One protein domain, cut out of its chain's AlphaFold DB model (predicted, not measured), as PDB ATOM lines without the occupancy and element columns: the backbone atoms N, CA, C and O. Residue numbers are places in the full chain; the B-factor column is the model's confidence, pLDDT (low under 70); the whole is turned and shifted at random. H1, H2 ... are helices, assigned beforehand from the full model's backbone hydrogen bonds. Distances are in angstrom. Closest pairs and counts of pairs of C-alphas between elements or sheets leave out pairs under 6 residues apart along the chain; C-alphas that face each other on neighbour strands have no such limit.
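Overview. This is residues 56 to 125 of the 127 residues of the protein "Sigma70_r4 domain-containing protein" of Deltaproteobacteria bacterium RIFOXYD12_FULL_57_12 (UniProt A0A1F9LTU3). What would one see first? A compact, rounded cluster of seven helices, in which the longest, H6, runs near the middle with H5 and H7 packed on it. H1, H2 and H3 gather on the other side of the cluster, and H4 comes between the two groups along the chain. How large is it, and of what class? The printed part has 70 residues and is all helix, with H1 to H7 in chain order and no named strand. The radius of gyration of the C-alphas is 10.5 A, and the spans are 27 by 23 by 18 A.

Arrangement. What stands near the first residues? H1, residues 56 to 59, touches H3, residues 75 to 79, the closest C-alphas being those of Ala 57 and Leu 78, 5.3 A apart. H2, residues 62 to 72, touches H3 too, with the C-alphas of Thr 69 and Pro 75 closest at 4.8 A. What does the longest helix meet? H6, residues 100 to 112, is the hub and touches four helices. With residues 109 to 110 alone it only just touches H1, with 3 pairs of C-alphas within 8 A, the closest those of Phe 56 and Ala 109 at 6.0 A. With residues 102 to 106 alone it only just touches H2, also with 3 pairs, the closest C-alphas those of Cys 64 and Thr 102 at 6.0 A, and their lines are about perpendicular at 81 degrees. What else touches it? H5, residues 89 to 93, has its closest C-alpha pair with H6 at Gly 89 and Val 103, 6.3 A. H7, residues 119 to 123, touches H6, closest at the C-alphas of Ala 107 and Pro 119, 5.0 A, and touches H5, closest at those of Gly 89 and Leu 123, 4.2 A. What of residues 81 to 87, and of the backbones? These form H4, close but not clearly touching H6, with the C-alphas of Pro 81 and Leu 110 closest at 6.7 A, at a steep tilt of 53 degrees, opposite ways. Every O i to N i+4 pair is within hydrogen-bond range in H2, H4, H5, H6 and H7. H3 has 0 of 1 such pairs but 2 of 2 O i to N i+3 pairs within range, and H1 is too short for an O i to N i+4 pair.

Along the chain. Where do the first and last helices lie? H1 begins at C-alpha 56, (208.079, 178.563, 160.810), and H7 ends at C-alpha 123, (201.708, 194.032, 165.390). Which are the longer ones? H6 measures 18.3 A from first to last C-alpha, and H2 15.4 A.

Size, cuts and confidence. Is it unbroken? The printed part has no cut, and no link is long. Where is confidence low? The mean pLDDT of the printed part is 92.5, and residue 125 is under 70.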
ATOM      1  N   PHE A  56     207.916 177.111 160.746       93.81
ATOM      2  CA  PHE A  56     208.079 178.563 160.810       93.81
ATOM      3  C   PHE A  56     209.288 179.023 159.990       93.81
ATOM      4  O   PHE A  56     209.158 179.914 159.151       93.81
ATOM      5  N   ALA A  57     210.439 178.373 160.169       93.44
ATOM      6  CA  ALA A  57     211.675 178.718 159.479       93.44
ATOM      7  C   ALA A  57     211.583 178.502 157.958       93.44
ATOM      8  O   ALA A  57     212.167 179.262 157.182       93.44
ATOM      9  N   VAL A  58     210.827 177.488 157.527       90.25
ATOM     10  CA  VAL A  58     210.620 177.157 156.108       90.25
ATOM     11  C   VAL A  58     209.789 178.227 155.401       90.25
ATOM     12  O   VAL A  58     210.136 178.642 154.298       90.25
ATOM     13  N   ILE A  59     208.715 178.698 156.041       91.44
ATOM     14  CA  ILE A  59     207.806 179.707 155.471       91.44
ATOM     15  C   ILE A  59     208.442 181.103 155.483       91.44
ATOM     16  O   ILE A  59     208.086 181.957 154.669       91.44
ATOM     17  N   LEU A  60     209.382 181.349 156.397       93.25
ATOM     18  CA  LEU A  60     210.008 182.653 156.551       93.25
ATOM     19  C   LEU A  60     210.919 183.001 155.355       93.25
ATOM     20  O   LEU A  60     211.795 182.205 154.996       93.25
ATOM     21  N   PRO A  61     210.816 184.218 154.785       92.31
ATOM     22  CA  PRO A  61     211.735 184.659 153.741       92.31
ATOM     23  C   PRO A  61     213.205 184.636 154.207       92.31
ATOM     24  O   PRO A  61     213.475 184.994 155.361       92.31
ATOM     25  N   PRO A  62     214.181 184.322 153.328       91.12
ATOM     26  CA  PRO A  62     215.602 184.257 153.690       91.12
ATOM     27  C   PRO A  62     216.126 185.522 154.382       91.12
ATOM     28  O   PRO A  62     216.850 185.433 155.369       91.12
ATOM     29  N   VAL A  63     215.693 186.700 153.919       91.88
ATOM     30  CA  VAL A  63     216.055 187.996 154.518       91.88
ATOM     31  C   VAL A  63     215.574 188.098 155.967       91.88
ATOM     32  O   VAL A  63     216.307 188.579 156.828       91.88
ATOM     33  N   CYS A  64     214.360 187.628 156.257       94.81
ATOM     34  CA  CYS A  64     213.813 187.642 157.612       94.81
ATOM     35  C   CYS A  64     214.563 186.659 158.517       94.81
ATOM     36  O   CYS A  64     214.877 187.009 159.653       94.81
ATOM     37  N   ARG A  65     214.931 185.476 157.998       94.31
ATOM     38  CA  ARG A  65     215.769 184.519 158.737       94.31
ATOM     39  C   ARG A  65     217.118 185.125 159.094       94.31
ATOM     40  O   ARG A  65     217.512 185.079 160.251       94.31
ATOM     41  N   GLY A  66     217.782 185.748 158.120       93.06
ATOM     42  CA  GLY A  66     219.062 186.418 158.332       93.06
ATOM     43  C   GLY A  66     218.975 187.500 159.407       93.06
ATOM     44  O   GLY A  66     219.798 187.523 160.313       93.06
ATOM     45  N   ARG A  67     217.939 188.349 159.368       94.56
ATOM     46  CA  ARG A  67     217.722 189.403 160.376       94.56
ATOM     47  C   ARG A  67     217.498 188.839 161.780       94.56
ATOM     48  O   ARG A  67     218.076 189.361 162.727       94.56
ATOM     49  N   LEU A  68     216.716 187.765 161.912       94.44
ATOM     50  CA  LEU A  68     216.543 187.057 163.184       94.44
ATOM     51  C   LEU A  68     217.875 186.490 163.686       94.44
ATOM     52  O   LEU A  68     218.272 186.783 164.809       94.44
ATOM     53  N   THR A  69     218.603 185.751 162.853       93.56
ATOM     54  CA  THR A  69     219.890 185.161 163.238       93.56
ATOM     55  C   THR A  69     220.918 186.219 163.641       93.56
ATOM     56  O   THR A  69     221.607 186.039 164.639       93.56
ATOM     57  N   ILE A  70     221.004 187.335 162.908       93.06
ATOM     58  CA  ILE A  70     221.922 188.441 163.220       93.06
ATOM     59  C   ILE A  70     221.559 189.076 164.561       93.06
ATOM     60  O   ILE A  70     222.427 189.260 165.408       93.06
ATOM     61  N   HIS A  71     220.284 189.402 164.768       93.88
ATOM     62  CA  HIS A  71     219.859 190.110 165.969       93.88
ATOM     63  C   HIS A  71     219.969 189.259 167.236       93.88
ATOM     64  O   HIS A  71     220.408 189.748 168.270       93.88
ATOM     65  N   PHE A  72     219.583 187.984 167.159       91.56
ATOM     66  CA  PHE A  72     219.625 187.072 168.302       91.56
ATOM     67  C   PHE A  72     220.964 186.336 168.441       91.56
ATOM     68  O   PHE A  72     221.140 185.574 169.389       91.56
ATOM     69  N   GLY A  73     221.901 186.537 167.509       91.38
ATOM     70  CA  GLY A  73     223.241 185.946 167.525       91.38
ATOM     71  C   GLY A  73     223.287 184.429 167.304       91.38
ATOM     72  O   GLY A  73     224.356 183.835 167.404       91.38
ATOM     73  N   THR A  74     222.154 183.783 167.015       91.31
ATOM     74  CA  THR A  74     222.071 182.332 166.806       91.31
ATOM     75  C   THR A  74     220.954 181.965 165.825       91.31
ATOM     76  O   THR A  74     219.874 182.560 165.887       91.31
ATOM     77  N   PRO A  75     221.163 180.981 164.925       89.94
ATOM     78  CA  PRO A  75     220.105 180.463 164.058       89.94
ATOM     79  C   PRO A  75     219.031 179.673 164.823       89.94
ATOM     80  O   PRO A  75     217.927 179.514 164.306       89.94
ATOM     81  N   ASP A  76     219.290 179.258 166.069       91.81
ATOM     82  CA  ASP A  76     218.340 178.505 166.903       91.81
ATOM     83  C   ASP A  76     217.039 179.267 167.179       91.81
ATOM     84  O   ASP A  76     216.009 178.665 167.490       91.81
ATOM     85  N   ILE A  77     217.051 180.597 167.043       93.75
ATOM     86  CA  ILE A  77     215.839 181.412 167.153       93.75
ATOM     87  C   ILE A  77     214.778 181.022 166.116       93.75
ATOM     88  O   ILE A  77     213.583 181.146 166.378       93.75
ATOM     89  N   LEU A  78     215.196 180.499 164.958       93.94
ATOM     90  CA  LEU A  78     214.292 180.016 163.916       93.94
ATOM     91  C   LEU A  78     213.485 178.796 164.379       93.94
ATOM     92  O   LEU A  78     212.387 178.577 163.876       93.94
ATOM     93  N   GLY A  79     214.000 178.042 165.355       93.44
ATOM     94  CA  GLY A  79     213.307 176.928 166.005       93.44
ATOM     95  C   GLY A  79     212.483 177.331 167.227       93.44
ATOM     96  O   GLY A  79     211.964 176.463 167.923       93.44
ATOM     97  N   ARG A  80     212.377 178.634 167.523       94.69
ATOM     98  CA  ARG A  80     211.669 179.173 168.699       94.69
ATOM     99  C   ARG A  80     210.611 180.225 168.335       94.69
ATOM    100  O   ARG A  80     210.650 181.352 168.845       94.69
ATOM    101  N   PRO A  81     209.660 179.891 167.442       94.81
ATOM    102  CA  PRO A  81     208.569 180.791 167.065       94.81
ATOM    103  C   PRO A  81     207.669 181.197 168.242       94.81
ATOM    104  O   PRO A  81     207.142 182.306 168.245       94.81
ATOM    105  N   ASP A  82     207.551 180.360 169.274       95.38
ATOM    106  CA  ASP A  82     206.860 180.653 170.535       95.38
ATOM    107  C   ASP A  82     207.431 181.902 171.231       95.38
ATOM    108  O   ASP A  82     206.686 182.791 171.652       95.38
ATOM    109  N   LYS A  83     208.762 182.031 171.279       94.50
ATOM    110  CA  LYS A  83     209.431 183.189 171.886       94.50
ATOM    111  C   LYS A  83     209.221 184.461 171.076       94.50
ATOM    112  O   LYS A  83     209.031 185.534 171.650       94.50
ATOM    113  N   LEU A  84     209.228 184.343 169.747       94.31
ATOM    114  CA  LEU A  84     208.938 185.461 168.851       94.31
ATOM    115  C   LEU A  84     207.481 185.912 169.011       94.31
ATOM    116  O   LEU A  84     207.227 187.104 169.171       94.31
ATOM    117  N   ALA A  85     206.537 184.971 169.067       94.81
ATOM    118  CA  ALA A  85     205.131 185.262 169.324       94.81
ATOM    119  C   ALA A  85     204.933 185.987 170.667       94.81
ATOM    120  O   ALA A  85     204.254 187.015 170.711       94.81
ATOM    121  N   ALA A  86     205.590 185.523 171.736       93.88
ATOM    122  CA  ALA A  86     205.514 186.135 173.062       93.88
ATOM    123  C   ALA A  86     206.110 187.556 173.124       93.88
ATOM    124  O   ALA A  86     205.610 188.403 173.870       93.88
ATOM    125  N   MET A  87     207.154 187.841 172.337       92.00
ATOM    126  CA  MET A  87     207.787 189.165 172.278       92.00
ATOM    127  C   MET A  87     206.809 190.255 171.815       92.00
ATOM    128  O   MET A  87     206.784 191.348 172.387       92.00
ATOM    129  N   GLY A  88     205.981 189.947 170.817       91.69
ATOM    130  CA  GLY A  88     205.049 190.898 170.216       91.69
ATOM    131  C   GLY A  88     205.690 191.768 169.132       91.69
ATOM    132  O   GLY A  88     206.841 192.197 169.245       91.69
ATOM    133  N   GLY A  89     204.912 192.075 168.093       90.81
ATOM    134  CA  GLY A  89     205.395 192.796 166.914       90.81
ATOM    135  C   GLY A  89     205.821 194.230 167.212       90.81
ATOM    136  O   GLY A  89     206.823 194.688 166.675       90.81
ATOM    137  N   TYR A  90     205.141 194.913 168.139       90.12
ATOM    138  CA  TYR A  90     205.517 196.269 168.554       90.12
ATOM    139  C   TYR A  90     206.938 196.341 169.131       90.12
ATOM    140  O   TYR A  90     207.713 197.215 168.755       90.12
ATOM    141  N   LYS A  91     207.310 195.395 170.010       91.12
ATOM    142  CA  LYS A  91     208.676 195.338 170.550       91.12
ATOM    143  C   LYS A  91     209.683 195.012 169.454       91.12
ATOM    144  O   LYS A  91     210.748 195.614 169.420       91.12
ATOM    145  N   MET A  92     209.322 194.101 168.551       92.81
ATOM    146  CA  MET A  92     210.181 193.709 167.438       92.81
ATOM    147  C   MET A  92     210.458 194.871 166.475       92.81
ATOM    148  O   MET A  92     211.585 195.004 166.021       92.81
ATOM    149  N   LEU A  93     209.483 195.750 166.221       91.50
ATOM    150  CA  LEU A  93     209.673 196.967 165.413       91.50
ATOM    151  C   LEU A  93     210.695 197.944 166.013       91.50
ATOM    152  O   LEU A  93     211.282 198.736 165.283       91.50
ATOM    153  N   GLY A  94     210.909 197.898 167.332       89.06
ATOM    154  CA  GLY A  94     211.928 198.702 168.010       89.06
ATOM    155  C   GLY A  94     213.350 198.145 167.888       89.06
ATOM    156  O   GLY A  94     214.291 198.787 168.347       89.06
ATOM    157  N   LEU A  95     213.526 196.956 167.303       90.75
ATOM    158  CA  LEU A  95     214.826 196.305 167.175       90.75
ATOM    159  C   LEU A  95     215.536 196.744 165.889       90.75
ATOM    160  O   LEU A  95     214.925 196.894 164.827       90.75
ATOM    161  N   ALA A  96     216.861 196.878 165.963       85.62
ATOM    162  CA  ALA A  96     217.683 197.147 164.787       85.62
ATOM    163  C   ALA A  96     217.434 196.088 163.697       85.62
ATOM    164  O   ALA A  96     217.340 194.898 163.990       85.62
ATOM    165  N   TYR A  97     217.352 196.533 162.439       85.12
ATOM    166  CA  TYR A  97     217.078 195.711 161.249       85.12
ATOM    167  C   TYR A  97     215.634 195.187 161.097       85.12
ATOM    168  O   TYR A  97     215.326 194.575 160.069       85.12
ATOM    169  N   PHE A  98     214.709 195.477 162.019       91.69
ATOM    170  CA  PHE A  98     213.305 195.043 161.935       91.69
ATOM    171  C   PHE A  98     212.362 196.180 161.534       91.69
ATOM    172  O   PHE A  98     211.624 196.735 162.339       91.69
ATOM    173  N   GLY A  99     212.351 196.498 160.240       91.25
ATOM    174  CA  GLY A  99     211.353 197.407 159.671       91.25
ATOM    175  C   GLY A  99     209.971 196.760 159.523       91.25
ATOM    176  O   GLY A  99     209.843 195.532 159.543       91.25
ATOM    177  N   THR A 100     208.955 197.590 159.275       92.81
ATOM    178  CA  THR A 100     207.542 197.195 159.121       92.81
ATOM    179  C   THR A 100     207.357 195.961 158.250       92.81
ATOM    180  O   THR A 100     206.708 195.009 158.664       92.81
ATOM    181  N   TRP A 101     207.985 195.932 157.072       94.75
ATOM    182  CA  TRP A 101     207.875 194.799 156.156       94.75
ATOM    183  C   TRP A 101     208.349 193.479 156.783       94.75
ATOM    184  O   TRP A 101     207.636 192.482 156.736       94.75
ATOM    185  N   THR A 102     209.523 193.469 157.420       94.31
ATOM    186  CA  THR A 102     210.084 192.260 158.043       94.31
ATOM    187  C   THR A 102     209.202 191.761 159.174       94.31
ATOM    188  O   THR A 102     208.927 190.566 159.250       94.31
ATOM    189  N   VAL A 103     208.731 192.666 160.030       95.19
ATOM    190  CA  VAL A 103     207.880 192.283 161.160       95.19
ATOM    191  C   VAL A 103     206.525 191.765 160.670       95.19
ATOM    192  O   VAL A 103     206.026 190.783 161.213       95.19
ATOM    193  N   THR A 104     205.971 192.326 159.592       95.38
ATOM    194  CA  THR A 104     204.765 191.789 158.939       95.38
ATOM    195  C   THR A 104     204.986 190.376 158.406       95.38
ATOM    196  O   THR A 104     204.161 189.503 158.653       95.38
ATOM    197  N   GLN A 105     206.113 190.107 157.737       96.75
ATOM    198  CA  GLN A 105     206.427 188.759 157.242       96.75
ATOM    199  C   GLN A 105     206.573 187.740 158.379       96.75
ATOM    200  O   GLN A 105     206.109 186.605 158.268       96.75
ATOM    201  N   ILE A 106     207.168 188.150 159.502       96.06
ATOM    202  CA  ILE A 106     207.255 187.318 160.705       96.06
ATOM    203  C   ILE A 106     205.859 187.063 161.283       96.06
ATOM    204  O   ILE A 106     205.533 185.917 161.581       96.06
ATOM    205  N   ALA A 107     205.012 188.090 161.381       96.31
ATOM    206  CA  ALA A 107     203.637 187.954 161.860       96.31
ATOM    207  C   ALA A 107     202.824 186.980 160.990       96.31
ATOM    208  O   ALA A 107     202.148 186.091 161.504       96.31
ATOM    209  N   GLU A 108     202.917 187.101 159.664       96.56
ATOM    210  CA  GLU A 108     202.255 186.192 158.728       96.56
ATOM    211  C   GLU A 108     202.736 184.747 158.887       96.56
ATOM    212  O   GLU A 108     201.917 183.826 158.878       96.56
ATOM    213  N   ALA A 109     204.043 184.533 159.055       96.25
ATOM    214  CA  ALA A 109     204.597 183.202 159.270       96.25
ATOM    215  C   ALA A 109     204.146 182.599 160.609       96.25
ATOM    216  O   ALA A 109     203.728 181.440 160.635       96.25
ATOM    217  N   LEU A 110     204.160 183.378 161.697       96.56
ATOM    218  CA  LEU A 110     203.662 182.953 163.011       96.56
ATOM    219  C   LEU A 110     202.179 182.569 162.952       96.56
ATOM    220  O   LEU A 110     201.786 181.554 163.520       96.56
ATOM    221  N   HIS A 111     201.363 183.333 162.223       96.50
ATOM    222  CA  HIS A 111     199.942 183.035 162.052       96.50
ATOM    223  C   HIS A 111     199.713 181.769 161.226       96.50
ATOM    224  O   HIS A 111     198.985 180.877 161.647       96.50
ATOM    225  N   LYS A 112     200.397 181.631 160.081       95.69
ATOM    226  CA  LYS A 112     200.311 180.428 159.231       95.69
ATOM    227  C   LYS A 112     200.731 179.150 159.956       95.69
ATOM    228  O   LYS A 112     200.316 178.067 159.558       95.69
ATOM    229  N   THR A 113     201.571 179.274 160.978       95.00
ATOM    230  CA  THR A 113     202.056 178.151 161.790       95.00
ATOM    231  C   THR A 113     201.332 178.006 163.128       95.00
ATOM    232  O   THR A 113     201.683 177.125 163.904       95.00
ATOM    233  N   GLY A 114     200.300 178.818 163.384       95.44
ATOM    234  CA  GLY A 114     199.414 178.686 164.541       95.44
ATOM    235  C   GLY A 114     199.939 179.274 165.855       95.44
ATOM    236  O   GLY A 114     199.312 179.072 166.889       95.44
ATOM    237  N   TYR A 115     201.052 180.014 165.848       95.56
ATOM    238  CA  TYR A 115     201.612 180.623 167.066       95.56
ATOM    239  C   TYR A 115     200.915 181.921 167.477       95.56
ATOM    240  O   TYR A 115     201.033 182.345 168.626       95.56
ATOM    241  N   ILE A 116     200.211 182.571 166.549       95.31
ATOM    242  CA  ILE A 116     199.374 183.741 166.827       95.31
ATOM    243  C   ILE A 116     198.033 183.606 166.104       95.31
ATOM    244  O   ILE A 116     197.959 183.045 165.014       95.31
ATOM    245  N   ASP A 117     196.989 184.167 166.705       93.25
ATOM    246  CA  ASP A 117     195.615 184.182 166.194       93.25
ATOM    247  C   ASP A 117     195.402 185.256 165.119       93.25
ATOM    248  O   ASP A 117     194.652 185.063 164.168       93.25
ATOM    249  N   ASN A 118     196.051 186.413 165.271       92.94
ATOM    250  CA  ASN A 118     195.823 187.563 164.409       92.94
ATOM    251  C   ASN A 118     197.110 188.390 164.208       92.94
ATOM    252  O   ASN A 118     197.556 189.074 165.138       92.94
ATOM    253  N   PRO A 119     197.676 188.423 162.980       93.00
ATOM    254  CA  PRO A 119     198.861 189.218 162.659       93.00
ATOM    255  C   PRO A 119     198.720 190.703 162.998       93.00
ATOM    256  O   PRO A 119     199.627 191.292 163.581       93.00
ATOM    257  N   LYS A 120     197.573 191.321 162.685       91.19
ATOM    258  CA  LYS A 120     197.347 192.757 162.929       91.19
ATOM    259  C   LYS A 120     197.342 193.064 164.422       91.19
ATOM    260  O   LYS A 120     197.936 194.049 164.848       91.19
ATOM    261  N   ARG A 121     196.699 192.211 165.224       90.50
ATOM    262  CA  ARG A 121     196.668 192.354 166.687       90.50
ATOM    263  C   ARG A 121     198.062 192.199 167.290       90.50
ATOM    264  O   ARG A 121     198.436 192.965 168.173       90.50
ATOM    265  N   TRP A 122     198.833 191.238 166.790       93.12
ATOM    266  CA  TRP A 122     200.199 190.995 167.241       93.12
ATOM    267  C   TRP A 122     201.148 192.165 166.929       93.12
ATOM    268  O   TRP A 122     201.997 192.504 167.756       93.12
ATOM    269  N   LEU A 123     200.967 192.824 165.779       90.00
ATOM    270  CA  LEU A 123     201.708 194.032 165.390       90.00
ATOM    271  C   LEU A 123     201.330 195.258 166.238       90.00
ATOM    272  O   LEU A 123     202.198 196.049 166.599       90.00
ATOM    273  N   ASN A 124     200.051 195.395 166.595       82.38
ATOM    274  CA  ASN A 124     199.478 196.631 167.135       82.38
ATOM    275  C   ASN A 124     199.259 196.632 168.651       82.38
ATOM    276  O   ASN A 124     198.334 197.291 169.121       82.38
ATOM    277  N   ARG A 125     200.070 195.925 169.446       62.53
ATOM    278  CA  ARG A 125     199.865 195.867 170.904       62.53
ATOM    279  C   ARG A 125     200.255 197.187 171.600       62.53
ATOM    280  O   ARG A 125     201.205 197.232 172.373       62.53
TER     281      ARG A 125